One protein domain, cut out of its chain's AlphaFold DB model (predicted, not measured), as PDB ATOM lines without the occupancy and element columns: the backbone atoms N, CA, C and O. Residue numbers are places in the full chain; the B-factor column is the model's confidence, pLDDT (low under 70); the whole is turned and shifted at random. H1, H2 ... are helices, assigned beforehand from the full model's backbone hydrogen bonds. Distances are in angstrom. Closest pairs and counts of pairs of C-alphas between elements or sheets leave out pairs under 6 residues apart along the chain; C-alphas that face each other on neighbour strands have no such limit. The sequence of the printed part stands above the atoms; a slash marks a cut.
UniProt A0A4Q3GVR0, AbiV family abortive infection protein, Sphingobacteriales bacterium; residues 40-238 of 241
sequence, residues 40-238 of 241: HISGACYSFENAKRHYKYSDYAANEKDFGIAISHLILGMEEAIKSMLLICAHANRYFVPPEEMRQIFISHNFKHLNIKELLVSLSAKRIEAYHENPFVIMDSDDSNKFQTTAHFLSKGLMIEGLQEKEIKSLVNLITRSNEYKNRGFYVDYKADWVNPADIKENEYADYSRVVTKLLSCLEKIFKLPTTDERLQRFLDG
ATOM      1  N   HIS A  40     197.469 214.543 109.441       90.88
ATOM      2  CA  HIS A  40     196.488 214.785 108.384       90.88
ATOM      3  C   HIS A  40     195.053 214.829 108.915       90.88
ATOM      4  O   HIS A  40     194.242 215.591 108.392       90.88
ATOM      5  N   ILE A  41     194.732 214.072 109.968       89.62
ATOM      6  CA  ILE A  41     193.382 214.039 110.541       89.62
ATOM      7  C   ILE A  41     193.062 215.354 111.247       89.62
ATOM      8  O   ILE A  41     192.010 215.944 110.983       89.62
ATOM      9  N   SER A  42     193.969 215.867 112.083       88.81
ATOM     10  CA  SER A  42     193.790 217.197 112.675       88.81
ATOM     11  C   SER A  42     193.736 218.285 111.603       88.81
ATOM     12  O   SER A  42     192.863 219.151 111.655       88.81
ATOM     13  N   GLY A  43     194.609 218.214 110.590       92.19
ATOM     14  CA  GLY A  43     194.574 219.126 109.444       92.19
ATOM     15  C   GLY A  43     193.220 219.110 108.728       92.19
ATOM     16  O   GLY A  43     192.626 220.167 108.508       92.19
ATOM     17  N   ALA A  44     192.684 217.921 108.448       93.62
ATOM     18  CA  ALA A  44     191.381 217.752 107.822       93.62
ATOM     19  C   ALA A  44     190.254 218.351 108.670       93.62
ATOM     20  O   ALA A  44     189.393 219.057 108.147       93.62
ATOM     21  N   CYS A  45     190.284 218.117 109.981       91.31
ATOM     22  CA  CYS A  45     189.320 218.675 110.924       91.31
ATOM     23  C   CYS A  45     189.330 220.210 110.897       91.31
ATOM     24  O   CYS A  45     188.276 220.835 110.774       91.31
ATOM     25  N   TYR A  46     190.511 220.833 110.953       93.62
ATOM     26  CA  TYR A  46     190.631 222.291 110.904       93.62
ATOM     27  C   TYR A  46     190.176 222.876 109.571       93.62
ATOM     28  O   TYR A  46     189.451 223.871 109.557       93.62
ATOM     29  N   SER A  47     190.539 222.246 108.455       96.06
ATOM     30  CA  SER A  47     190.071 222.656 107.131       96.06
ATOM     31  C   SER A  47     188.554 222.542 107.013       96.06
ATOM     32  O   SER A  47     187.904 223.469 106.542       96.06
ATOM     33  N   PHE A  48     187.947 221.479 107.537       96.25
ATOM     34  CA  PHE A  48     186.496 221.336 107.506       96.25
ATOM     35  C   PHE A  48     185.767 222.361 108.396       96.25
ATOM     36  O   PHE A  48     184.741 222.917 108.002       96.25
ATOM     37  N   GLU A  49     186.305 222.684 109.575       95.62
ATOM     38  CA  GLU A  49     185.777 223.780 110.399       95.62
ATOM     39  C   GLU A  49     185.903 225.141 109.701       95.62
ATOM     40  O   GLU A  49     184.966 225.943 109.736       95.62
ATOM     41  N   ASN A  50     187.025 225.402 109.026       96.69
ATOM     42  CA  ASN A  50     187.208 226.616 108.233       96.69
ATOM     43  C   ASN A  50     186.226 226.683 107.062       96.69
ATOM     44  O   ASN A  50     185.643 227.742 106.828       96.69
ATOM     45  N   ALA A  51     185.971 225.555 106.392       96.81
ATOM     46  CA  ALA A  51     184.948 225.459 105.364       96.81
ATOM     47  C   ALA A  51     183.598 225.934 105.917       96.81
ATOM     48  O   ALA A  51     183.051 226.915 105.420       96.81
ATOM     49  N   LYS A  52     183.109 225.332 107.015       96.50
ATOM     50  CA  LYS A  52     181.840 225.716 107.667       96.50
ATOM     51  C   LYS A  52     181.769 227.201 108.034       96.50
ATOM     52  O   LYS A  52     180.718 227.819 107.881       96.50
ATOM     53  N   ARG A  53     182.871 227.790 108.508       97.50
ATOM     54  CA  ARG A  53     182.935 229.233 108.806       97.50
ATOM     55  C   ARG A  53     182.768 230.078 107.548       97.50
ATOM     56  O   ARG A  53     182.022 231.048 107.586       97.50
ATOM     57  N   HIS A  54     183.405 229.701 106.440       97.38
ATOM     58  CA  HIS A  54     183.220 230.385 105.164       97.38
ATOM     59  C   HIS A  54     181.778 230.299 104.653       97.38
ATOM     60  O   HIS A  54     181.249 231.326 104.244       97.38
ATOM     61  N   TYR A  55     181.102 229.151 104.764       96.25
ATOM     62  CA  TYR A  55     179.664 229.068 104.446       96.25
ATOM     63  C   TYR A  55     178.833 230.017 105.301       96.25
ATOM     64  O   TYR A  55     178.040 230.789 104.781       96.25
ATOM     65  N   LYS A  56     179.082 230.041 106.610       97.06
ATOM     66  CA  LYS A  56     178.390 230.958 107.517       97.06
ATOM     67  C   LYS A  56     178.599 232.431 107.136       97.06
ATOM     68  O   LYS A  56     177.659 233.215 107.190       97.06
ATOM     69  N   TYR A  57     179.820 232.820 106.764       97.75
ATOM     70  CA  TYR A  57     180.099 234.185 106.304       97.75
ATOM     71  C   TYR A  57     179.485 234.487 104.939       97.75
ATOM     72  O   TYR A  57     179.085 235.621 104.693       97.75
ATOM     73  N   SER A  58     179.371 233.477 104.080       96.69
ATOM     74  CA  SER A  58     178.637 233.586 102.828       96.69
ATOM     75  C   SER A  58     177.165 233.925 103.067       96.69
ATOM     76  O   SER A  58     176.670 234.891 102.491       96.69
ATOM     77  N   ASP A  59     176.499 233.207 103.975       97.44
ATOM     78  CA  ASP A  59     175.100 233.471 104.337       97.44
ATOM     79  C   ASP A  59     174.921 234.883 104.917       97.44
ATOM     80  O   ASP A  59     173.968 235.584 104.585       97.44
ATOM     81  N   TYR A  60     175.856 235.335 105.761       98.19
ATOM     82  CA  TYR A  60     175.830 236.698 106.297       98.19
ATOM     83  C   TYR A  60     175.963 237.763 105.207       98.19
ATOM     84  O   TYR A  60     175.176 238.703 105.198       98.19
ATOM     85  N   ALA A  61     176.897 237.604 104.266       95.69
ATOM     86  CA  ALA A  61     177.046 238.538 103.152       95.69
ATOM     87  C   ALA A  61     175.802 238.559 102.245       95.69
ATOM     88  O   ALA A  61     175.343 239.627 101.844       95.69
ATOM     89  N   ALA A  62     175.200 237.396 101.979       96.69
ATOM     90  CA  ALA A  62     173.983 237.304 101.179       96.69
ATOM     91  C   ALA A  62     172.777 237.989 101.842       96.69
ATOM     92  O   ALA A  62     171.990 238.633 101.150       96.69
ATOM     93  N   ASN A  63     172.650 237.910 103.173       97.06
ATOM     94  CA  ASN A  63     171.600 238.620 103.917       97.06
ATOM     95  C   ASN A  63     171.729 240.148 103.803       97.06
ATOM     96  O   ASN A  63     170.718 240.847 103.745       97.06
ATOM     97  N   GLU A  64     172.957 240.653 103.689       97.06
ATOM     98  CA  GLU A  64     173.254 242.065 103.405       97.06
ATOM     99  C   GLU A  64     173.155 242.408 101.905       97.06
ATOM    100  O   GLU A  64     173.471 243.523 101.492       97.06
ATOM    101  N   LYS A  65     172.684 241.465 101.075       94.38
ATOM    102  CA  LYS A  65     172.576 241.565  99.608       94.38
ATOM    103  C   LYS A  65     173.918 241.755  98.894       94.38
ATOM    104  O   LYS A  65     173.944 242.187  97.742       94.38
ATOM    105  N   ASP A  66     175.024 241.382  99.536       92.75
ATOM    106  CA  ASP A  66     176.356 241.374  98.933       92.75
ATOM    107  C   ASP A  66     176.675 239.990  98.347       92.75
ATOM    108  O   ASP A  66     177.435 239.182  98.892       92.75
ATOM    109  N   PHE A  67     176.032 239.683  97.220       91.25
ATOM    110  CA  PHE A  67     176.145 238.373  96.577       91.25
ATOM    111  C   PHE A  67     177.542 238.112  95.989       91.25
ATOM    112  O   PHE A  67     177.972 236.957  95.916       91.25
ATOM    113  N   GLY A  68     178.273 239.172  95.626       88.94
ATOM    114  CA  GLY A  68     179.673 239.119  95.203       88.94
ATOM    115  C   GLY A  68     180.586 238.548  96.285       88.94
ATOM    116  O   GLY A  68     181.298 237.556  96.067       88.94
ATOM    117  N   ILE A  69     180.518 239.134  97.483       91.25
ATOM    118  CA  ILE A  69     181.257 238.645  98.650       91.25
ATOM    119  C   ILE A  69     180.742 237.265  99.072       91.25
ATOM    120  O   ILE A  69     181.543 236.368  99.362       91.25
ATOM    121  N   ALA A  70     179.423 237.048  99.042       93.81
ATOM    122  CA  ALA A  70     178.825 235.774  99.419       93.81
ATOM    123  C   ALA A  70     179.350 234.607  98.567       93.81
ATOM    124  O   ALA A  70     179.815 233.606  99.122       93.81
ATOM    125  N   ILE A  71     179.351 234.729  97.232       92.31
ATOM    126  CA  ILE A  71     179.901 233.698  96.333       92.31
ATOM    127  C   ILE A  71     181.393 233.483  96.584       92.31
ATOM    128  O   ILE A  71     181.871 232.347  96.579       92.31
ATOM    129  N   SER A  72     182.136 234.556  96.839       91.12
ATOM    130  CA  SER A  72     183.572 234.448  97.085       91.12
ATOM    131  C   SER A  72     183.863 233.639  98.355       91.12
ATOM    132  O   SER A  72     184.755 232.786  98.361       91.12
ATOM    133  N   HIS A  73     183.049 233.804  99.402       94.69
ATOM    134  CA  HIS A  73     183.094 232.940 100.578       94.69
ATOM    135  C   HIS A  73     182.641 231.498 100.304       94.69
ATOM    136  O   HIS A  73     183.267 230.588 100.846       94.69
ATOM    137  N   LEU A  74     181.649 231.246  99.436       94.62
ATOM    138  CA  LEU A  74     181.308 229.868  99.031       94.62
ATOM    139  C   LEU A  74     182.512 229.161  98.401       94.62
ATOM    140  O   LEU A  74     182.828 228.033  98.775       94.62
ATOM    141  N   ILE A  75     183.217 229.831  97.485       92.94
ATOM    142  CA  ILE A  75     184.403 229.283  96.809       92.94
ATOM    143  C   ILE A  75     185.503 228.951  97.822       92.94
ATOM    144  O   ILE A  75     186.050 227.850  97.789       92.94
ATOM    145  N   LEU A  76     185.807 229.865  98.751       93.81
ATOM    146  CA  LEU A  76     186.782 229.602  99.818       93.81
ATOM    147  C   LEU A  76     186.343 228.435 100.714       93.81
ATOM    148  O   LEU A  76     187.155 227.580 101.065       93.81
ATOM    149  N   GLY A  77     185.049 228.347 101.027       95.56
ATOM    150  CA  GLY A  77     184.476 227.219 101.757       95.56
ATOM    151  C   GLY A  77     184.661 225.887 101.030       95.56
ATOM    152  O   GLY A  77     185.017 224.891 101.656       95.56
ATOM    153  N   MET A  78     184.480 225.859  99.707       95.06
ATOM    154  CA  MET A  78     184.741 224.673  98.883       95.06
ATOM    155  C   MET A  78     186.222 224.296  98.850       95.06
ATOM    156  O   MET A  78     186.551 223.116  98.927       95.06
ATOM    157  N   GLU A  79     187.115 225.280  98.750       95.19
ATOM    158  CA  GLU A  79     188.562 225.061  98.765       95.19
ATOM    159  C   GLU A  79     189.050 224.439 100.082       95.19
ATOM    160  O   GLU A  79     189.910 223.557 100.076       95.19
ATOM    161  N   GLU A  80     188.497 224.865 101.215       96.88
ATOM    162  CA  GLU A  80     188.802 224.252 102.510       96.88
ATOM    163  C   GLU A  80     188.151 222.866 102.663       96.88
ATOM    164  O   GLU A  80     188.753 221.961 103.241       96.88
ATOM    165  N   ALA A  81     186.964 222.655 102.088       95.44
ATOM    166  CA  ALA A  81     186.293 221.356 102.103       95.44
ATOM    167  C   ALA A  81     187.018 220.299 101.248       95.44
ATOM    168  O   ALA A  81     187.164 219.155 101.673       95.44
ATOM    169  N   ILE A  82     187.526 220.655 100.061       95.75
ATOM    170  CA  ILE A  82     188.332 219.712  99.267       95.75
ATOM    171  C   ILE A  82     189.668 219.422  99.944       95.75
ATOM    172  O   ILE A  82     190.127 218.283  99.923       95.75
ATOM    173  N   LYS A  83     190.274 220.428 100.587       95.69
ATOM    174  CA  LYS A  83     191.505 220.257 101.357       95.69
ATOM    175  C   LYS A  83     191.297 219.248 102.482       95.69
ATOM    176  O   LYS A  83     192.128 218.360 102.647       95.69
ATOM    177  N   SER A  84     190.184 219.331 103.213       95.56
ATOM    178  CA  SER A  84     189.895 218.356 104.264       95.56
ATOM    179  C   SER A  84     189.715 216.939 103.716       95.56
ATOM    180  O   SER A  84     190.272 216.000 104.281       95.56
ATOM    181  N   MET A  85     189.017 216.783 102.588       94.75
ATOM    182  CA  MET A  85     188.849 215.482 101.936       94.75
ATOM    183  C   MET A  85     190.185 214.903 101.457       94.75
ATOM    184  O   MET A  85     190.470 213.734 101.698       94.75
ATOM    185  N   LEU A  86     191.030 215.717 100.823       94.75
ATOM    186  CA  LEU A  86     192.358 215.309 100.364       94.75
ATOM    187  C   LEU A  86     193.247 214.839 101.517       94.75
ATOM    188  O   LEU A  86     193.921 213.823 101.382       94.75
ATOM    189  N   LEU A  87     193.217 215.537 102.654       94.12
ATOM    190  CA  LEU A  87     193.969 215.147 103.847       94.12
ATOM    191  C   LEU A  87     193.458 213.827 104.440       94.12
ATOM    192  O   LEU A  87     194.263 212.985 104.830       94.12
ATOM    193  N   ILE A  88     192.141 213.596 104.445       92.69
ATOM    194  CA  ILE A  88     191.575 212.298 104.839       92.69
ATOM    195  C   ILE A  88     192.044 211.191 103.888       92.69
ATOM    196  O   ILE A  88     192.490 210.144 104.348       92.69
ATOM    197  N   CYS A  89     191.983 211.414 102.574       92.50
ATOM    198  CA  CYS A  89     192.449 210.424 101.606       92.50
ATOM    199  C   CYS A  89     193.956 210.158 101.729       92.50
ATOM    200  O   CYS A  89     194.371 209.009 101.635       92.50
ATOM    201  N   ALA A  90     194.767 211.190 101.977       91.94
ATOM    202  CA  ALA A  90     196.206 211.056 102.196       91.94
ATOM    203  C   ALA A  90     196.539 210.316 103.499       91.94
ATOM    204  O   ALA A  90     197.562 209.641 103.582       91.94
ATOM    205  N   HIS A  91     195.681 210.427 104.518       90.44
ATOM    206  CA  HIS A  91     195.776 209.601 105.716       90.44
ATOM    207  C   HIS A  91     195.454 208.134 105.412       90.44
ATOM    208  O   HIS A  91     196.232 207.259 105.773       90.44
ATOM    209  N   ALA A  92     194.342 207.886 104.714       89.88
ATOM    210  CA  ALA A  92     193.881 206.541 104.373       89.88
ATOM    211  C   ALA A  92     194.824 205.801 103.414       89.88
ATOM    212  O   ALA A  92     195.002 204.588 103.494       89.88
ATOM    213  N   ASN A  93     195.432 206.533 102.484       88.88
ATOM    214  CA  ASN A  93     196.389 206.013 101.530       88.88
ATOM    215  C   ASN A  93     197.507 207.040 101.327       88.88
ATOM    216  O   ASN A  93     197.323 208.061 100.662       88.88
ATOM    217  N   ARG A  94     198.703 206.722 101.836       84.94
ATOM    218  CA  ARG A  94     199.891 207.588 101.743       84.94
ATOM    219  C   ARG A  94     200.316 207.934 100.311       84.94
ATOM    220  O   ARG A  94     201.075 208.874 100.118       84.94
ATOM    221  N   TYR A  95     199.863 207.163  99.325       86.50
ATOM    222  CA  TYR A  95     200.145 207.381  97.906       86.50
ATOM    223  C   TYR A  95     199.019 208.117  97.174       86.50
ATOM    224  O   TYR A  95     199.124 208.342  95.974       86.50
ATOM    225  N   PHE A  96     197.942 208.499  97.871       89.94
ATOM    226  CA  PHE A  96     196.820 209.221  97.266       89.94
ATOM    227  C   PHE A  96     197.217 210.618  96.779       89.94
ATOM    228  O   PHE A  96     196.737 211.075  95.744       89.94
ATOM    229  N   VAL A  97     198.078 211.298  97.541       89.19
ATOM    230  CA  VAL A  97     198.639 212.607  97.193       89.19
ATOM    231  C   VAL A  97     200.161 212.529  97.321       89.19
ATOM    232  O   VAL A  97     200.661 212.469  98.447       89.19
ATOM    233  N   PRO A  98     200.905 212.545  96.207       89.12
ATOM    234  CA  PRO A  98     202.359 212.679  96.233       89.12
ATOM    235  C   PRO A  98     202.820 213.971  96.944       89.12
ATOM    236  O   PRO A  98     202.065 214.949  96.975       89.12
ATOM    237  N   PRO A  99     204.039 214.041  97.513       84.56
ATOM    238  CA  PRO A  99     204.512 215.226  98.247       84.56
ATOM    239  C   PRO A  99     204.445 216.537  97.455       84.56
ATOM    240  O   PRO A  99     204.094 217.587  98.002       84.56
ATOM    241  N   GLU A 100     204.757 216.486  96.161       87.44
ATOM    242  CA  GLU A 100     204.707 217.631  95.261       87.44
ATOM    243  C   GLU A 100     203.282 218.176  95.132       87.44
ATOM    244  O   GLU A 100     203.078 219.391  95.192       87.44
ATOM    245  N   GLU A 101     202.286 217.291  95.055       91.69
ATOM    246  CA  GLU A 101     200.872 217.653  95.062       91.69
ATOM    247  C   GLU A 101     200.425 218.134  96.444       91.69
ATOM    248  O   GLU A 101     199.655 219.092  96.539       91.69
ATOM    249  N   MET A 102     200.939 217.537  97.525       89.31
ATOM    250  CA  MET A 102     200.597 217.922  98.895       89.31
ATOM    251  C   MET A 102     200.897 219.399  99.137       89.31
ATOM    252  O   MET A 102     200.063 220.138  99.661       89.31
ATOM    253  N   ARG A 103     202.049 219.883  98.664       89.06
ATOM    254  CA  ARG A 103     202.371 221.311  98.711       89.06
ATOM    255  C   ARG A 103     201.356 222.153  97.931       89.06
ATOM    256  O   ARG A 103     200.926 223.198  98.425       89.06
ATOM    257  N   GLN A 104     200.945 221.700  96.744       93.44
ATOM    258  CA  GLN A 104     199.973 222.400  95.894       93.44
ATOM    259  C   GLN A 104     198.597 222.536  96.556       93.44
ATOM    260  O   GLN A 104     197.952 223.570  96.377       93.44
ATOM    261  N   ILE A 105     198.175 221.571  97.381       91.56
ATOM    262  CA  ILE A 105     196.923 221.650  98.157       91.56
ATOM    263  C   ILE A 105     196.865 222.928  99.001       91.56
ATOM    264  O   ILE A 105     195.816 223.572  99.101       91.56
ATOM    265  N   PHE A 106     197.985 223.315  99.614       89.00
ATOM    266  CA  PHE A 106     198.021 224.458 100.523       89.00
ATOM    267  C   PHE A 106     198.206 225.795  99.809       89.00
ATOM    268  O   PHE A 106     197.668 226.798 100.278       89.00
ATOM    269  N   ILE A 107     198.930 225.824  98.687       89.94
ATOM    270  CA  ILE A 107     199.349 227.086  98.053       89.94
ATOM    271  C   ILE A 107     198.592 227.425  96.765       89.94
ATOM    272  O   ILE A 107     198.498 228.596  96.407       89.94
ATOM    273  N   SER A 108     198.049 226.432  96.054       92.38
ATOM    274  CA  SER A 108     197.529 226.618  94.696       92.38
ATOM    275  C   SER A 108     196.010 226.499  94.643       92.38
ATOM    276  O   SER A 108     195.424 225.432  94.836       92.38
ATOM    277  N   HIS A 109     195.349 227.617  94.337       89.31
ATOM    278  CA  HIS A 109     193.903 227.649  94.090       89.31
ATOM    279  C   HIS A 109     193.514 226.783  92.891       89.31
ATOM    280  O   HIS A 109     192.592 225.980  92.997       89.31
ATOM    281  N   ASN A 110     194.269 226.874  91.794       90.69
ATOM    282  CA  ASN A 110     194.002 226.100  90.583       90.69
ATOM    283  C   ASN A 110     194.074 224.593  90.852       90.69
ATOM    284  O   ASN A 110     193.228 223.843  90.369       90.69
ATOM    285  N   PHE A 111     195.035 224.157  91.673       92.94
ATOM    286  CA  PHE A 111     195.138 222.759  92.073       92.94
ATOM    287  C   PHE A 111     193.915 222.314  92.886       92.94
ATOM    288  O   PHE A 111     193.303 221.293  92.579       92.94
ATOM    289  N   LYS A 112     193.482 223.112  93.872       93.38
ATOM    290  CA  LYS A 112     192.253 222.830  94.634       93.38
ATOM    291  C   LYS A 112     191.015 222.779  93.733       93.38
ATOM    292  O   LYS A 112     190.194 221.884  93.889       93.38
ATOM    293  N   HIS A 113     190.887 223.687  92.763       92.00
ATOM    294  CA  HIS A 113     189.770 223.705  91.809       92.00
ATOM    295  C   HIS A 113     189.741 222.465  90.919       92.00
ATOM    296  O   HIS A 113     188.666 221.907  90.705       92.00
ATOM    297  N   LEU A 114     190.901 222.010  90.441       93.62
ATOM    298  CA  LEU A 114     191.016 220.757  89.697       93.62
ATOM    299  C   LEU A 114     190.519 219.573  90.538       93.62
ATOM    300  O   LEU A 114     189.625 218.851  90.107       93.62
ATOM    301  N   ASN A 115     191.007 219.446  91.775       94.69
ATOM    302  CA  ASN A 115     190.613 218.356  92.672       94.69
ATOM    303  C   ASN A 115     189.123 218.419  93.057       94.69
ATOM    304  O   ASN A 115     188.482 217.380  93.199       94.69
ATOM    305  N   ILE A 116     188.537 219.618  93.181       92.31
ATOM    306  CA  ILE A 116     187.084 219.763  93.349       92.31
ATOM    307  C   ILE A 116     186.362 219.171  92.137       92.31
ATOM    308  O   ILE A 116     185.436 218.387  92.314       92.31
ATOM    309  N   LYS A 117     186.773 219.513  90.909       91.88
ATOM    310  CA  LYS A 117     186.141 218.982  89.691       91.88
ATOM    311  C   LYS A 117     186.234 217.455  89.630       91.88
ATOM    312  O   LYS A 117     185.218 216.812  89.384       91.88
ATOM    313  N   GLU A 118     187.407 216.886  89.900       94.25
ATOM    314  CA  GLU A 118     187.620 215.431  89.907       94.25
ATOM    315  C   GLU A 118     186.744 214.719  90.947       94.25
ATOM    316  O   GLU A 118     186.074 213.733  90.625       94.25
ATOM    317  N   LEU A 119     186.675 215.247  92.176       92.94
ATOM    318  CA  LEU A 119     185.799 214.707  93.218       92.94
ATOM    319  C   LEU A 119     184.326 214.765  92.793       92.94
ATOM    320  O   LEU A 119     183.600 213.785  92.944       92.94
ATOM    321  N   LEU A 120     183.876 215.894  92.245       90.94
ATOM    322  CA  LEU A 120     182.483 216.078  91.833       90.94
ATOM    323  C   LEU A 120     182.074 215.135  90.707       90.94
ATOM    324  O   LEU A 120     180.994 214.553  90.769       90.94
ATOM    325  N   VAL A 121     182.937 214.963  89.706       91.31
ATOM    326  CA  VAL A 121     182.714 214.004  88.619       91.31
ATOM    327  C   VAL A 121     182.619 212.583  89.183       91.31
ATOM    328  O   VAL A 121     181.685 211.849  88.853       91.31
ATOM    329  N   SER A 122     183.516 212.216  90.100       92.62
ATOM    330  CA  SER A 122     183.519 210.897  90.754       92.62
ATOM    331  C   SER A 122     182.261 210.622  91.579       92.62
ATOM    332  O   SER A 122     181.824 209.479  91.664       92.62
ATOM    333  N   LEU A 123     181.651 211.665  92.149       91.12
ATOM    334  CA  LEU A 123     180.396 211.596  92.906       91.12
ATOM    335  C   LEU A 123     179.134 211.516  92.024       91.12
ATOM    336  O   LEU A 123     178.019 211.517  92.558       91.12
ATOM    337  N   SER A 124     179.271 211.459  90.693       91.31
ATOM    338  CA  SER A 124     178.129 211.212  89.805       91.31
ATOM    339  C   SER A 124     177.565 209.812  90.023       91.31
ATOM    340  O   SER A 124     178.305 208.828  90.076       91.31
ATOM    341  N   ALA A 125     176.235 209.706  90.082       89.38
ATOM    342  CA  ALA A 125     175.558 208.415  90.213       89.38
ATOM    343  C   ALA A 125     176.009 207.428  89.124       89.38
ATOM    344  O   ALA A 125     176.311 206.279  89.421       89.38
ATOM    345  N   LYS A 126     176.160 207.903  87.878       90.38
ATOM    346  CA  LYS A 126     176.652 207.090  86.757       90.38
ATOM    347  C   LYS A 126     178.017 206.458  87.050       90.38
ATOM    348  O   LYS A 126     178.184 205.266  86.815       90.38
ATOM    349  N   ARG A 127     178.990 207.235  87.542       90.62
ATOM    350  CA  ARG A 127     180.337 206.714  87.835       90.62
ATOM    351  C   ARG A 127     180.356 205.830  89.072       90.62
ATOM    352  O   ARG A 127     181.065 204.833  89.078       90.62
ATOM    353  N   ILE A 128     179.564 206.165  90.089       91.69
ATOM    354  CA  ILE A 128     179.405 205.327  91.283       91.69
ATOM    355  C   ILE A 128     178.874 203.941  90.903       91.69
ATOM    356  O   ILE A 128     179.452 202.947  91.338       91.69
ATOM    357  N   GLU A 129     177.812 203.861  90.095       91.38
ATOM    358  CA  GLU A 129     177.246 202.571  89.680       91.38
ATOM    359  C   GLU A 129     178.200 201.801  88.768       91.38
ATOM    360  O   GLU A 129     178.471 200.634  89.026       91.38
ATOM    361  N   ALA A 130     178.805 202.459  87.777       91.19
ATOM    362  CA  ALA A 130     179.762 201.793  86.899       91.19
ATOM    363  C   ALA A 130     180.979 201.242  87.678       91.19
ATOM    364  O   ALA A 130     181.447 200.141  87.392       91.19
ATOM    365  N   TYR A 131     181.463 201.962  88.703       91.62
ATOM    366  CA  TYR A 131     182.551 201.478  89.562       91.62
ATOM    367  C   TYR A 131     182.100 200.305  90.430       91.62
ATOM    368  O   TYR A 131     182.868 199.383  90.685       91.62
ATOM    369  N   HIS A 132     180.849 200.340  90.893       92.12
ATOM    370  CA  HIS A 132     180.270 199.273  91.696       92.12
ATOM    371  C   HIS A 132     180.086 197.975  90.902       92.12
ATOM    372  O   HIS A 132     180.303 196.901  91.458       92.12
ATOM    373  N   GLU A 133     179.708 198.073  89.627       92.94
ATOM    374  CA  GLU A 133     179.545 196.928  88.728       92.94
ATOM    375  C   GLU A 133     180.888 196.321  88.316       92.94
ATOM    376  O   GLU A 133     181.037 195.098  88.312       92.94
ATOM    377  N   ASN A 134     181.872 197.158  87.962       91.69
ATOM    378  CA  ASN A 134     183.190 196.692  87.545       91.69
ATOM    379  C   ASN A 134     184.300 197.715  87.865       91.69
ATOM    380  O   ASN A 134     184.603 198.582  87.038       91.69
ATOM    381  N   PRO A 135     184.960 197.605  89.034       87.50
ATOM    382  CA  PRO A 135     185.980 198.569  89.439       87.50
ATOM    383  C   PRO A 135     187.213 198.540  88.523       87.50
ATOM    384  O   PRO A 135     187.801 199.590  88.268       87.50
ATOM    385  N   PHE A 136     187.570 197.375  87.969       87.38
ATOM    386  CA  PHE A 136     188.747 197.215  87.106       87.38
ATOM    387  C   PHE A 136     188.594 197.954  85.773       87.38
ATOM    388  O   PHE A 136     189.516 198.637  85.340       87.38
ATOM    389  N   VAL A 137     187.406 197.904  85.161       80.75
ATOM    390  CA  VAL A 137     187.146 198.597  83.886       80.75
ATOM    391  C   VAL A 137     187.275 200.109  84.026       80.75
ATOM    392  O   VAL A 137     187.787 200.762  83.122       80.75
ATOM    393  N   ILE A 138     186.835 200.682  85.149       78.94
ATOM    394  CA  ILE A 138     186.995 202.123  85.359       78.94
ATOM    395  C   ILE A 138     188.446 202.474  85.634       78.94
ATOM    396  O   ILE A 138     188.912 203.473  85.097       78.94
ATOM    397  N   MET A 139     189.154 201.673  86.433       77.69
ATOM    398  CA  MET A 139     190.558 201.930  86.749       77.69
ATOM    399  C   MET A 139     191.451 201.948  85.504       77.69
ATOM    400  O   MET A 139     192.358 202.775  85.453       77.69
ATOM    401  N   ASP A 140     191.140 201.117  84.508       79.44
ATOM    402  CA  ASP A 140     191.880 201.027  83.241       79.44
ATOM    403  C   ASP A 140     191.390 202.015  82.165       79.44
ATOM    404  O   ASP A 140     191.964 202.091  81.079       79.44
ATOM    405  N   SER A 141     190.322 202.770  82.433       83.00
ATOM    406  CA  SER A 141     189.780 203.747  81.485       83.00
ATOM    407  C   SER A 141     190.478 205.105  81.591       83.00
ATOM    408  O   SER A 141     190.826 205.546  82.686       83.00
ATOM    409  N   ASP A 142     190.555 205.834  80.473       82.19
ATOM    410  CA  ASP A 142     190.989 207.246  80.436       82.19
ATOM    411  C   ASP A 142     190.111 208.165  81.309       82.19
ATOM    412  O   ASP A 142     190.478 209.293  81.636       82.19
ATOM    413  N   ASP A 143     188.934 207.675  81.695       77.19
ATOM    414  CA  ASP A 143     187.991 208.354  82.567       77.19
ATOM    415  C   ASP A 143     188.324 208.194  84.059       77.19
ATOM    416  O   ASP A 143     187.714 208.885  84.883       77.19
ATOM    417  N   SER A 144     189.250 207.308  84.439       83.88
ATOM    418  CA  SER A 144     189.657 207.103  85.831       83.88
ATOM    419  C   SER A 144     190.224 208.382  86.445       83.88
ATOM    420  O   SER A 144     190.988 209.116  85.822       83.88
ATOM    421  N   ASN A 145     189.884 208.650  87.703       91.56
ATOM    422  CA  ASN A 145     190.588 209.656  88.492       91.56
ATOM    423  C   ASN A 145     190.766 209.161  89.930       91.56
ATOM    424  O   ASN A 145     190.050 208.268  90.393       91.56
ATOM    425  N   LYS A 146     191.705 209.774  90.656       92.50
ATOM    426  CA  LYS A 146     192.101 209.333  92.001       92.50
ATOM    427  C   LYS A 146     190.959 209.308  93.019       92.50
ATOM    428  O   LYS A 146     191.014 208.529  93.962       92.50
ATOM    429  N   PHE A 147     189.904 210.103  92.836       94.06
ATOM    430  CA  PHE A 147     188.764 210.134  93.752       94.06
ATOM    431  C   PHE A 147     187.725 209.049  93.495       94.06
ATOM    432  O   PHE A 147     186.807 208.937  94.301       94.06
ATOM    433  N   GLN A 148     187.823 208.253  92.429       93.38
ATOM    434  CA  GLN A 148     186.763 207.308  92.077       93.38
ATOM    435  C   GLN A 148     186.492 206.289  93.194       93.38
ATOM    436  O   GLN A 148     185.344 206.071  93.583       93.38
ATOM    437  N   THR A 149     187.567 205.740  93.753       91.06
ATOM    438  CA  THR A 149     187.568 204.808  94.882       91.06
ATOM    439  C   THR A 149     186.911 205.530  96.081       91.06
ATOM    440  O   THR A 149     185.852 205.138  96.568       91.06
ATOM    441  N   THR A 150     187.426 206.695  96.483       91.50
ATOM    442  CA  THR A 150     186.839 207.509  97.564       91.50
ATOM    443  C   THR A 150     185.348 207.802  97.366       91.50
ATOM    444  O   THR A 150     184.561 207.631  98.293       91.50
ATOM    445  N   ALA A 151     184.928 208.227  96.177       91.94
ATOM    446  CA  ALA A 151     183.544 208.576  95.879       91.94
ATOM    447  C   ALA A 151     182.608 207.367  95.978       91.94
ATOM    448  O   ALA A 151     181.494 207.494  96.492       91.94
ATOM    449  N   HIS A 152     183.070 206.189  95.546       92.25
ATOM    450  CA  HIS A 152     182.339 204.941  95.735       92.25
ATOM    451  C   HIS A 152     182.156 204.619  97.220       92.25
ATOM    452  O   HIS A 152     181.023 204.378  97.637       92.25
ATOM    453  N   PHE A 153     183.211 204.716  98.037       89.62
ATOM    454  CA  PHE A 153     183.097 204.515  99.485       89.62
ATOM    455  C   PHE A 153     182.128 205.511 100.133       89.62
ATOM    456  O   PHE A 153     181.254 205.118 100.908       89.62
ATOM    457  N   LEU A 154     182.241 206.799  99.794       88.00
ATOM    458  CA  LEU A 154     181.322 207.821 100.292       88.00
ATOM    459  C   LEU A 154     179.877 207.449  99.947       88.00
ATOM    460  O   LEU A 154     179.006 207.486 100.816       88.00
ATOM    461  N   SER A 155     179.618 207.021  98.712       90.19
ATOM    462  CA  SER A 155     178.262 206.704  98.287       90.19
ATOM    463  C   SER A 155     177.730 205.381  98.838       90.19
ATOM    464  O   SER A 155     176.698 205.376  99.504       90.19
ATOM    465  N   LYS A 156     178.417 204.262  98.599       89.94
ATOM    466  CA  LYS A 156     177.947 202.920  98.972       89.94
ATOM    467  C   LYS A 156     178.266 202.567 100.425       89.94
ATOM    468  O   LYS A 156     177.434 201.969 101.098       89.94
ATOM    469  N   GLY A 157     179.439 202.959 100.924       84.00
ATOM    470  CA  GLY A 157     179.875 202.679 102.296       84.00
ATOM    471  C   GLY A 157     179.193 203.575 103.331       84.00
ATOM    472  O   GLY A 157     178.658 203.089 104.329       84.00
ATOM    473  N   LEU A 158     179.162 204.888 103.084       82.31
ATOM    474  CA  LEU A 158     178.558 205.859 104.007       82.31
ATOM    475  C   LEU A 158     177.115 206.248 103.657       82.31
ATOM    476  O   LEU A 158     176.530 207.084 104.350       82.31
ATOM    477  N   MET A 159     176.528 205.640 102.620       83.75
ATOM    478  CA  MET A 159     175.167 205.939 102.149       83.75
ATOM    479  C   MET A 159     174.979 207.441 101.890       83.75
ATOM    480  O   MET A 159     173.995 208.075 102.292       83.75
ATOM    481  N   ILE A 160     175.989 208.053 101.276       81.06
ATOM    482  CA  ILE A 160     175.923 209.439 100.837       81.06
ATOM    483  C   ILE A 160     175.252 209.447  99.468       81.06
ATOM    484  O   ILE A 160     175.742 208.844  98.513       81.06
ATOM    485  N   GLU A 161     174.111 210.129  99.376       82.06
ATOM    486  CA  GLU A 161     173.451 210.332  98.092       82.06
ATOM    487  C   GLU A 161     174.409 211.025  97.122       82.06
ATOM    488  O   GLU A 161     175.012 212.054  97.443       82.06
ATOM    489  N   GLY A 162     174.541 210.445  95.930       77.94
ATOM    490  CA  GLY A 162     175.328 211.034  94.860       77.94
ATOM    491  C   GLY A 162     174.779 212.391  94.417       77.94
ATOM    492  O   GLY A 162     173.641 212.787  94.712       77.94
ATOM    493  N   LEU A 163     175.600 213.110  93.661       84.50
ATOM    494  CA  LEU A 163     175.166 214.333  93.003       84.50
ATOM    495  C   LEU A 163     174.491 213.991  91.673       84.50
ATOM    496  O   LEU A 163     174.923 213.107  90.931       84.50
ATOM    497  N   GLN A 164     173.417 214.711  91.373       88.94
ATOM    498  CA  GLN A 164     172.762 214.649  90.073       88.94
ATOM    499  C   GLN A 164     173.638 215.352  89.031       88.94
ATOM    500  O   GLN A 164     174.297 216.345  89.336       88.94
ATOM    501  N   GLU A 165     173.581 214.922  87.772       88.69
ATOM    502  CA  GLU A 165     174.420 215.485  86.699       88.69
ATOM    503  C   GLU A 165     174.269 217.013  86.564       88.69
ATOM    504  O   GLU A 165     175.240 217.751  86.398       88.69
ATOM    505  N   LYS A 166     173.039 217.521  86.733       89.81
ATOM    506  CA  LYS A 166     172.754 218.966  86.737       89.81
ATOM    507  C   LYS A 166     173.460 219.719  87.873       89.81
ATOM    508  O   LYS A 166     173.850 220.870  87.699       89.81
ATOM    509  N   GLU A 167     173.608 219.082  89.034       89.06
ATOM    510  CA  GLU A 167     174.270 219.646  90.214       89.06
ATOM    511  C   GLU A 167     175.783 219.683  89.996       89.06
ATOM    512  O   GLU A 167     176.411 220.714  90.229       89.06
ATOM    513  N   ILE A 168     176.346 218.601  89.451       88.31
ATOM    514  CA  ILE A 168     177.764 218.527  89.079       88.31
ATOM    515  C   ILE A 168     178.090 219.609  88.056       88.31
ATOM    516  O   ILE A 168     179.011 220.393  88.268       88.31
ATOM    517  N   LYS A 169     177.293 219.728  86.987       90.25
ATOM    518  CA  LYS A 169     177.485 220.762  85.963       90.25
ATOM    519  C   LYS A 169     177.428 222.176  86.550       90.25
ATOM    520  O   LYS A 169     178.241 223.019  86.176       90.25
ATOM    521  N   SER A 170     176.504 222.434  87.480       88.00
ATOM    522  CA  SER A 170     176.398 223.722  88.177       88.00
ATOM    523  C   SER A 170     177.658 224.039  88.995       88.00
ATOM    524  O   SER A 170     178.229 225.120  88.842       88.00
ATOM    525  N   LEU A 171     178.162 223.081  89.780       86.75
ATOM    526  CA  LEU A 171     179.385 223.265  90.567       86.75
ATOM    527  C   LEU A 171     180.644 223.361  89.704       86.75
ATOM    528  O   LEU A 171     181.509 224.188  89.972       86.75
ATOM    529  N   VAL A 172     180.761 222.560  88.647       87.75
ATOM    530  CA  VAL A 172     181.889 222.654  87.712       87.75
ATOM    531  C   VAL A 172     181.894 224.021  87.029       87.75
ATOM    532  O   VAL A 172     182.965 224.607  86.861       87.75
ATOM    533  N   ASN A 173     180.723 224.564  86.686       88.25
ATOM    534  CA  ASN A 173     180.605 225.920  86.156       88.25
ATOM    535  C   ASN A 173     181.044 226.972  87.191       88.25
ATOM    536  O   ASN A 173     181.871 227.822  86.866       88.25
ATOM    537  N   LEU A 174     180.579 226.866  88.446       86.56
ATOM    538  CA  LEU A 174     181.028 227.729  89.550       86.56
ATOM    539  C   LEU A 174     182.551 227.715  89.690       86.56
ATOM    540  O   LEU A 174     183.184 228.763  89.720       86.56
ATOM    541  N   ILE A 175     183.139 226.520  89.746       86.31
ATOM    542  CA  ILE A 175     184.577 226.327  89.946       86.31
ATOM    543  C   ILE A 175     185.387 226.783  88.736       86.31
ATOM    544  O   ILE A 175     186.503 227.258  88.889       86.31
ATOM    545  N   THR A 176     184.846 226.678  87.526       85.38
ATOM    546  CA  THR A 176     185.522 227.195  86.328       85.38
ATOM    547  C   THR A 176     185.568 228.722  86.331       85.38
ATOM    548  O   THR A 176     186.560 229.302  85.902       85.38
ATOM    549  N   ARG A 177     184.535 229.366  86.878       85.50
ATOM    550  CA  ARG A 177     184.434 230.824  87.014       85.50
ATOM    551  C   ARG A 177     184.926 231.334  88.372       85.50
ATOM    552  O   ARG A 177     184.833 232.523  88.650       85.50
ATOM    553  N   SER A 178     185.452 230.467  89.233       81.06
ATOM    554  CA  SER A 178     185.741 230.794  90.635       81.06
ATOM    555  C   SER A 178     186.825 231.852  90.781       81.06
ATOM    556  O   SER A 178     186.704 232.725  91.628       81.06
ATOM    557  N   ASN A 179     187.862 231.819  89.943       77.44
ATOM    558  CA  ASN A 179     188.889 232.853  89.935       77.44
ATOM    559  C   ASN A 179     188.299 234.197  89.499       77.44
ATOM    560  O   ASN A 179     188.622 235.214  90.098       77.44
ATOM    561  N   GLU A 180     187.396 234.207  88.516       78.25
ATOM    562  CA  GLU A 180     186.699 235.428  88.103       78.25
ATOM    563  C   GLU A 180     185.809 235.954  89.229       78.25
ATOM    564  O   GLU A 180     185.892 237.130  89.554       78.25
ATOM    565  N   TYR A 181     185.011 235.095  89.865       76.25
ATOM    566  CA  TYR A 181     184.126 235.484  90.963       76.25
ATOM    567  C   TYR A 181     184.883 235.920  92.219       76.25
ATOM    568  O   TYR A 181     184.563 236.960  92.782       76.25
ATOM    569  N   LYS A 182     185.921 235.180  92.623       72.12
ATOM    570  CA  LYS A 182     186.776 235.518  93.768       72.12
ATOM    571  C   LYS A 182     187.505 236.832  93.531       72.12
ATOM    572  O   LYS A 182     187.594 237.647  94.445       72.12
ATOM    573  N   ASN A 183     188.009 237.038  92.312       68.00
ATOM    574  CA  ASN A 183     188.602 238.312  91.941       68.00
ATOM    575  C   ASN A 183     187.538 239.402  92.023       68.00
ATOM    576  O   ASN A 183     187.694 240.284  92.841       68.00
ATOM    577  N   ARG A 184     186.396 239.274  91.343       68.12
ATOM    578  CA  ARG A 184     185.312 240.273  91.395       68.12
ATOM    579  C   ARG A 184     184.819 240.608  92.805       68.12
ATOM    580  O   ARG A 184     184.460 241.751  93.031       68.12
ATOM    581  N   GLY A 185     184.769 239.645  93.728       64.25
ATOM    582  CA  GLY A 185     184.259 239.866  95.084       64.25
ATOM    583  C   GLY A 185     185.278 240.399  96.093       64.25
ATOM    584  O   GLY A 185     184.897 241.162  96.975       64.25
ATOM    585  N   PHE A 186     186.558 240.027  95.986       66.38
ATOM    586  CA  PHE A 186     187.590 240.427  96.961       66.38
ATOM    587  C   PHE A 186     188.660 241.368  96.409       66.38
ATOM    588  O   PHE A 186     189.344 242.037  97.183       66.38
ATOM    589  N   TYR A 187     188.840 241.405  95.094       62.81
ATOM    590  CA  TYR A 187     189.928 242.113  94.440       62.81
ATOM    591  C   TYR A 187     189.375 243.050  93.376       62.81
ATOM    592  O   TYR A 187     188.764 242.642  92.391       62.81
ATOM    593  N   VAL A 188     189.633 244.338  93.544       53.97
ATOM    594  CA  VAL A 188     189.255 245.311  92.531       53.97
ATOM    595  C   VAL A 188     190.244 245.226  91.355       53.97
ATOM    596  O   VAL A 188     191.282 245.871  91.364       53.97
ATOM    597  N   ASP A 189     189.906 244.350  90.405       55.19
ATOM    598  CA  ASP A 189     190.424 244.140  89.042       55.19
ATOM    599  C   ASP A 189     191.917 243.767  88.792       55.19
ATOM    600  O   ASP A 189     192.854 244.222  89.442       55.19
ATOM    601  N   TYR A 190     192.132 242.926  87.768       51.53
ATOM    602  CA  TYR A 190     193.424 242.684  87.094       51.53
ATOM    603  C   TYR A 190     193.283 242.591  85.551       51.53
ATOM    604  O   TYR A 190     194.225 242.211  84.855       51.53
ATOM    605  N   LYS A 191     192.108 242.891  84.982       53.56
ATOM    606  CA  LYS A 191     191.802 242.810  83.548       53.56
ATOM    607  C   LYS A 191     191.063 244.064  83.061       53.56
ATOM    608  O   LYS A 191     189.947 243.958  82.574       53.56
ATOM    609  N   ALA A 192     191.749 245.206  83.100       59.31
ATOM    610  CA  ALA A 192     191.446 246.452  82.381       59.31
ATOM    611  C   ALA A 192     190.060 247.114  82.587       59.31
ATOM    612  O   ALA A 192     189.888 248.232  82.111       59.31
ATOM    613  N   ASP A 193     189.129 246.495  83.317       60.41
ATOM    614  CA  ASP A 193     187.773 246.969  83.584       60.41
ATOM    615  C   ASP A 193     187.409 246.728  85.057       60.41
ATOM    616  O   ASP A 193     187.428 245.604  85.562       60.41
ATOM    617  N   TRP A 194     187.003 247.793  85.750       60.84
ATOM    618  CA  TRP A 194     186.553 247.735  87.141       60.84
ATOM    619  C   TRP A 194     185.215 246.992  87.229       60.84
ATOM    620  O   TRP A 194     184.155 247.574  87.007       60.84
ATOM    621  N   VAL A 195     185.251 245.699  87.549       62.28
ATOM    622  CA  VAL A 195     184.029 244.907  87.732       62.28
ATOM    623  C   VAL A 195     183.531 245.041  89.168       62.28
ATOM    624  O   VAL A 195     184.276 244.794  90.115       62.28
ATOM    625  N   ASN A 196     182.260 245.407  89.330       66.44
ATOM    626  CA  ASN A 196     181.637 245.538  90.639       66.44
ATOM    627  C   ASN A 196     181.176 244.154  91.151       66.44
ATOM    628  O   ASN A 196     180.462 243.451  90.429       66.44
ATOM    629  N   PRO A 197     181.514 243.761  92.396       67.25
ATOM    630  CA  PRO A 197     180.923 242.592  93.054       67.25
ATOM    631  C   PRO A 197     179.385 242.536  92.981       67.25
ATOM    632  O   PRO A 197     178.811 241.446  92.986       67.25
ATOM    633  N   ALA A 198     178.723 243.697  92.889       68.06
ATOM    634  CA  ALA A 198     177.269 243.850  92.849       68.06
ATOM    635  C   ALA A 198     176.585 243.293  91.585       68.06
ATOM    636  O   ALA A 198     175.358 243.211  91.552       68.06
ATOM    637  N   ASP A 199     177.337 242.891  90.557       80.56
ATOM    638  CA  ASP A 199     176.755 242.335  89.325       80.56
ATOM    639  C   ASP A 199     176.240 240.896  89.495       80.56
ATOM    640  O   ASP A 199     175.520 240.383  88.633       80.56
ATOM    641  N   ILE A 200     176.603 240.230  90.596       85.44
ATOM    642  CA  ILE A 200     176.102 238.896  90.927       85.44
ATOM    643  C   ILE A 200     174.671 239.004  91.443       85.44
ATOM    644  O   ILE A 200     174.390 239.706  92.415       85.44
ATOM    645  N   LYS A 201     173.761 238.250  90.826       90.25
ATOM    646  CA  LYS A 201     172.352 238.242  91.220       90.25
ATOM    647  C   LYS A 201     172.073 237.249  92.349       90.25
ATOM    648  O   LYS A 201     172.711 236.204  92.466       90.25
ATOM    649  N   GLU A 202     171.032 237.537  93.126       94.06
ATOM    650  CA  GLU A 202     170.539 236.675  94.210       94.06
ATOM    651  C   GLU A 202     170.266 235.237  93.746       94.06
ATOM    652  O   GLU A 202     170.620 234.281  94.432       94.06
ATOM    653  N   ASN A 203     169.677 235.067  92.558       93.06
ATOM    654  CA  ASN A 203     169.369 233.746  92.013       93.06
ATOM    655  C   ASN A 203     170.632 232.940  91.669       93.06
ATOM    656  O   ASN A 203     170.652 231.734  91.899       93.06
ATOM    657  N   GLU A 204     171.690 233.593  91.172       89.62
ATOM    658  CA  GLU A 204     172.985 232.938  90.945       89.62
ATOM    659  C   GLU A 204     173.583 232.460  92.272       89.62
ATOM    660  O   GLU A 204     174.001 231.306  92.385       89.62
ATOM    661  N   TYR A 205     173.569 233.316  93.300       93.19
ATOM    662  CA  TYR A 205     174.012 232.934  94.639       93.19
ATOM    663  C   TYR A 205     173.193 231.764  95.203       93.19
ATOM    664  O   TYR A 205     173.779 230.795  95.686       93.19
ATOM    665  N   ALA A 206     171.862 231.817  95.117       94.19
ATOM    666  CA  ALA A 206     170.975 230.784  95.646       94.19
ATOM    667  C   ALA A 206     171.222 229.417  94.988       94.19
ATOM    668  O   ALA A 206     171.272 228.392  95.677       94.19
ATOM    669  N   ASP A 207     171.435 229.396  93.669       89.81
ATOM    670  CA  ASP A 207     171.765 228.176  92.937       89.81
ATOM    671  C   ASP A 207     173.079 227.565  93.423       89.81
ATOM    672  O   ASP A 207     173.132 226.364  93.708       89.81
ATOM    673  N   TYR A 208     174.124 228.379  93.571       92.00
ATOM    674  CA  TYR A 208     175.409 227.904  94.072       92.00
ATOM    675  C   TYR A 208     175.326 227.474  95.535       92.00
ATOM    676  O   TYR A 208     175.689 226.343  95.851       92.00
ATOM    677  N   SER A 209     174.780 228.309  96.419       94.81
ATOM    678  CA  SER A 209     174.635 228.008  97.846       94.81
ATOM    679  C   SER A 209     173.924 226.671  98.072       94.81
ATOM    680  O   SER A 209     174.420 225.822  98.818       94.81
ATOM    681  N   ARG A 210     172.836 226.400  97.335       92.25
ATOM    682  CA  ARG A 210     172.107 225.125  97.405       92.25
ATOM    683  C   ARG A 210     172.999 223.925  97.094       92.25
ATOM    684  O   ARG A 210     173.010 222.952  97.849       92.25
ATOM    685  N   VAL A 211     173.718 223.954  95.973       84.69
ATOM    686  CA  VAL A 211     174.501 222.785  95.547       84.69
ATOM    687  C   VAL A 211     175.748 222.612  96.412       84.69
ATOM    688  O   VAL A 211     176.110 221.489  96.769       84.69
ATOM    689  N   VAL A 212     176.376 223.712  96.817       90.69
ATOM    690  CA  VAL A 212     177.544 223.646  97.684       90.69
ATOM    691  C   VAL A 212     177.160 223.174  99.101       90.69
ATOM    692  O   VAL A 212     177.858 222.343  99.681       90.69
ATOM    693  N   THR A 213     176.003 223.588  99.626       91.50
ATOM    694  CA  THR A 213     175.451 223.058 100.887       91.50
ATOM    695  C   THR A 213     175.269 221.544 100.827       91.50
ATOM    696  O   THR A 213     175.613 220.841 101.779       91.50
ATOM    697  N   LYS A 214     174.794 221.014  99.692       87.31
ATOM    698  CA  LYS A 214     174.687 219.566  99.487       87.31
ATOM    699  C   LYS A 214     176.058 218.891  99.583       87.31
ATOM    700  O   LYS A 214     176.200 217.953 100.363       87.31
ATOM    701  N   LEU A 215     177.077 219.407  98.889       87.00
ATOM    702  CA  LEU A 215     178.452 218.895  98.989       87.00
ATOM    703  C   LEU A 215     178.974 218.928 100.434       87.00
ATOM    704  O   LEU A 215     179.521 217.935 100.914       87.00
ATOM    705  N   LEU A 216     178.776 220.039 101.148       91.44
ATOM    706  CA  LEU A 216     179.206 220.166 102.538       91.44
ATOM    707  C   LEU A 216     178.503 219.144 103.436       91.44
ATOM    708  O   LEU A 216     179.160 218.515 104.257       91.44
ATOM    709  N   SER A 217     177.198 218.937 103.248       89.12
ATOM    710  CA  SER A 217     176.423 217.946 104.004       89.12
ATOM    711  C   SER A 217     176.912 216.514 103.762       89.12
ATOM    712  O   SER A 217     176.945 215.705 104.690       89.12
ATOM    713  N   CYS A 218     177.355 216.210 102.536       86.31
ATOM    714  CA  CYS A 218     177.969 214.932 102.197       86.31
ATOM    715  C   CYS A 218     179.261 214.725 102.991       86.31
ATOM    716  O   CYS A 218     179.423 213.701 103.651       86.31
ATOM    717  N   LEU A 219     180.150 215.718 102.983       89.81
ATOM    718  CA  LEU A 219     181.421 215.644 103.704       89.81
ATOM    719  C   LEU A 219     181.225 215.646 105.225       89.81
ATOM    720  O   LEU A 219     181.921 214.927 105.934       89.81
ATOM    721  N   GLU A 220     180.240 216.390 105.738       91.62
ATOM    722  CA  GLU A 220     179.955 216.491 107.173       91.62
ATOM    723  C   GLU A 220     179.653 215.136 107.814       91.62
ATOM    724  O   GLU A 220     180.018 214.903 108.969       91.62
ATOM    725  N   LYS A 221     179.030 214.219 107.064       89.75
ATOM    726  CA  LYS A 221     178.764 212.856 107.532       89.75
ATOM    727  C   LYS A 221     180.049 212.164 107.980       89.75
ATOM    728  O   LYS A 221     180.043 211.563 109.046       89.75
ATOM    729  N   ILE A 222     181.153 212.331 107.247       89.56
ATOM    730  CA  ILE A 222     182.458 211.752 107.599       89.56
ATOM    731  C   ILE A 222     182.899 212.249 108.982       89.56
ATOM    732  O   ILE A 222     183.202 211.451 109.861       89.56
ATOM    733  N   PHE A 223     182.848 213.563 109.215       89.69
ATOM    734  CA  PHE A 223     183.298 214.190 110.466       89.69
ATOM    735  C   PHE A 223     182.368 213.938 111.665       89.69
ATOM    736  O   PHE A 223     182.768 214.118 112.818       89.69
ATOM    737  N   LYS A 224     181.118 213.533 111.414       89.94
ATOM    738  CA  LYS A 224     180.134 213.204 112.456       89.94
ATOM    739  C   LYS A 224     180.177 211.741 112.893       89.94
ATOM    740  O   LYS A 224     179.701 211.448 113.993       89.94
ATOM    741  N   LEU A 225     180.735 210.838 112.086       86.12
ATOM    742  CA  LEU A 225     180.818 209.420 112.435       86.12
ATOM    743  C   LEU A 225     181.681 209.205 113.691       86.12
ATOM    744  O   LEU A 225     182.700 209.879 113.859       86.12
ATOM    745  N   PRO A 226     181.298 208.286 114.598       84.81
ATOM    746  CA  PRO A 226     182.171 207.802 115.663       84.81
ATOM    747  C   PRO A 226     183.511 207.328 115.117       84.81
ATOM    748  O   PRO A 226     183.543 206.630 114.109       84.81
ATOM    749  N   THR A 227     184.608 207.607 115.823       79.69
ATOM    750  CA  THR A 227     185.896 206.967 115.489       79.69
ATOM    751  C   THR A 227     185.829 205.446 115.635       79.69
ATOM    752  O   THR A 227     186.650 204.740 115.080       79.69
ATOM    753  N   THR A 228     184.833 204.933 116.358       82.31
ATOM    754  CA  THR A 228     184.543 203.503 116.491       82.31
ATOM    755  C   THR A 228     183.640 202.954 115.382       82.31
ATOM    756  O   THR A 228     183.260 201.791 115.460       82.31
ATOM    757  N   ASP A 229     183.209 203.764 114.406       87.62
ATOM    758  CA  ASP A 229     182.430 203.264 113.267       87.62
ATOM    759  C   ASP A 229     183.330 202.389 112.387       87.62
ATOM    760  O   ASP A 229     184.342 202.850 111.858       87.62
ATOM    761  N   GLU A 230     182.961 201.118 112.242       88.75
ATOM    762  CA  GLU A 230     183.761 200.119 111.530       88.75
ATOM    763  C   GLU A 230     183.976 200.484 110.055       88.75
ATOM    764  O   GLU A 230     185.059 200.269 109.518       88.75
ATOM    765  N   ARG A 231     182.985 201.096 109.397       87.69
ATOM    766  CA  ARG A 231     183.089 201.482 107.980       87.69
ATOM    767  C   ARG A 231     184.103 202.602 107.815       87.69
ATOM    768  O   ARG A 231     184.917 202.564 106.898       87.69
ATOM    769  N   LEU A 232     184.061 203.582 108.717       86.69
ATOM    770  CA  LEU A 232     185.039 204.660 108.751       86.69
ATOM    771  C   LEU A 232     186.444 204.125 109.047       86.69
ATOM    772  O   LEU A 232     187.375 204.516 108.353       86.69
ATOM    773  N   GLN A 233     186.606 203.236 110.034       89.06
ATOM    774  CA  GLN A 233     187.913 202.640 110.342       89.06
ATOM    775  C   GLN A 233     188.471 201.871 109.144       89.06
ATOM    776  O   GLN A 233     189.581 202.156 108.714       89.06
ATOM    777  N   ARG A 234     187.666 201.015 108.503       88.00
ATOM    778  CA  ARG A 234     188.078 200.311 107.277       88.00
ATOM    779  C   ARG A 234     188.526 201.261 106.172       88.00
ATOM    780  O   ARG A 234     189.481 200.957 105.466       88.00
ATOM    781  N   PHE A 235     187.857 202.401 106.018       87.44
ATOM    782  CA  PHE A 235     188.271 203.415 105.055       87.44
ATOM    783  C   PHE A 235     189.592 204.084 105.432       87.44
ATOM    784  O   PHE A 235     190.466 204.189 104.578       87.44
ATOM    785  N   LEU A 236     189.757 204.491 106.693       87.12
ATOM    786  CA  LEU A 236     190.989 205.112 107.192       87.12
ATOM    787  C   LEU A 236     192.182 204.146 107.208       87.12
ATOM    788  O   LEU A 236     193.310 204.591 107.058       87.12
ATOM    789  N   ASP A 237     191.935 202.844 107.321       87.25
ATOM    790  CA  ASP A 237     192.967 201.808 107.240       87.25
ATOM    791  C   ASP A 237     193.291 201.405 105.788       87.25
ATOM    792  O   ASP A 237     194.138 200.543 105.559       87.25
ATOM    793  N   GLY A 238     192.588 201.971 104.796       82.56
ATOM    794  CA  GLY A 238     192.732 201.603 103.385       82.56
ATOM    795  C   GLY A 238     192.159 200.222 103.018       82.56
ATOM    796  O   GLY A 238     192.361 199.761 101.900       82.56
TER     797      GLY A 238
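This is residues 40 to 238 of the 241 residues of the protein "AbiV family abortive infection protein" of Sphingobacteriales bacterium (UniProt A0A4Q3GVR0). Three long helices, H1, H2 and H10, lie side by side as a bundle, and a pair of shorter helices, H4 and H8, crosses over H2 and H10 on the side away from H1. Short helices gather at one end of the bundle, H7 with H5 and H6 and, beside the end of H2, H11; H9 packs on the other end of H2, where the long link of residues 187 to 201 also lies. The printed part has 199 residues with eleven named helices, H1 to H11 in order along the chain, and no named strand; the class is all helix. It is compact, with a radius of gyration of the C-alphas of 17.2 A and spans of 50, 33 and 32 A.

Find C-alpha 40 at (196.488, 214.785, 108.384); from there H1 runs over residues 40 to 63, 34.7 A long. H2, residues 67 to 92, is the longest helix by residues and covers 37.3 A, ending with C-alpha 92 at (193.881, 206.541, 104.373). Then come H3, residues 99 to 107, and H4, residues 109 to 122, which is 20.0 A long. Read on through H5, residues 125 to 133, H6, residues 135 to 139, and H7, residues 147 to 157, 14.4 A long. H8 takes residues 165 to 176, 16.1 A, and H9 residues 178 to 186. After the long link you reach H10, residues 202 to 224, 31.2 A long, with a kink of 30 degrees near residue 218. H11, residues 230 to 236, ends at C-alpha 236, (190.989, 205.112, 107.192).

Begin with H1 and H2, a helical hairpin: they touch at a shallow tilt of 14 degrees, opposite ways, and their closest C-alphas are those of Ala 44 and Ser 84, 3.9 A apart. H10 completes the bundle; it touches H2 at a shallow tilt of 24 degrees, the same way, closest at the C-alphas of Phe 67 and Tyr 205, 6.2 A. H1 and H10 only just touch, with 3 pairs of C-alphas within 8 A, the closest being Cys 45 and Phe 223 at 7.5 A. H2 is the hub, touching five other helices. With residues 78 to 83 alone it touches H4, closest at the C-alphas of Glu 79 and Lys 112, 6.0 A. H3 and H4 touch only at the corner, with the C-alphas of Ile 105 and Lys 112 closest at 6.0 A. H4 touches H8 at a shallow tilt of 8 degrees, opposite ways, Lys 117 and Val 172 having the closest C-alphas at 6.0 A. H8 touches residues 207 to 212 of H10, about perpendicular at 77 degrees; the C-alphas of Glu 167 and Val 211 are closest, 6.2 A. Residues 118 to 122 of H4 touch H7, where the C-alphas of Ser 122 and Gln 148 are closest at 5.0 A. H7 also touches H5, about perpendicular at 84 degrees, closest at the C-alphas of Ile 128 and His 152, 5.3 A. H5 and H6 only just touch, only at the corner, with 3 pairs of C-alphas within 8 A; the closest are Tyr 131 and Ile 138, 6.2 A. H2 touches H9 with residues 68 to 75 alone, closest at the C-alphas of Gly 68 and Gly 185, 4.6 A, and H11 with residues 88 to 92 alone, closest at Ala 92 and Leu 236, 4.3 A. In H1, H2, H4 to H9 and H11 every O i to N i+4 pair is within hydrogen-bond range; in H3 it is 3 of 5 and in H10 17 of 19.

The two C-alphas farthest apart are those of Ala 192 and Thr 228, 55.3 A. The printed part has no cut, and its one long link joins H9 to H10. The mean pLDDT of the printed part is 87.7; look with care at residues 183 to 198, which are under 70.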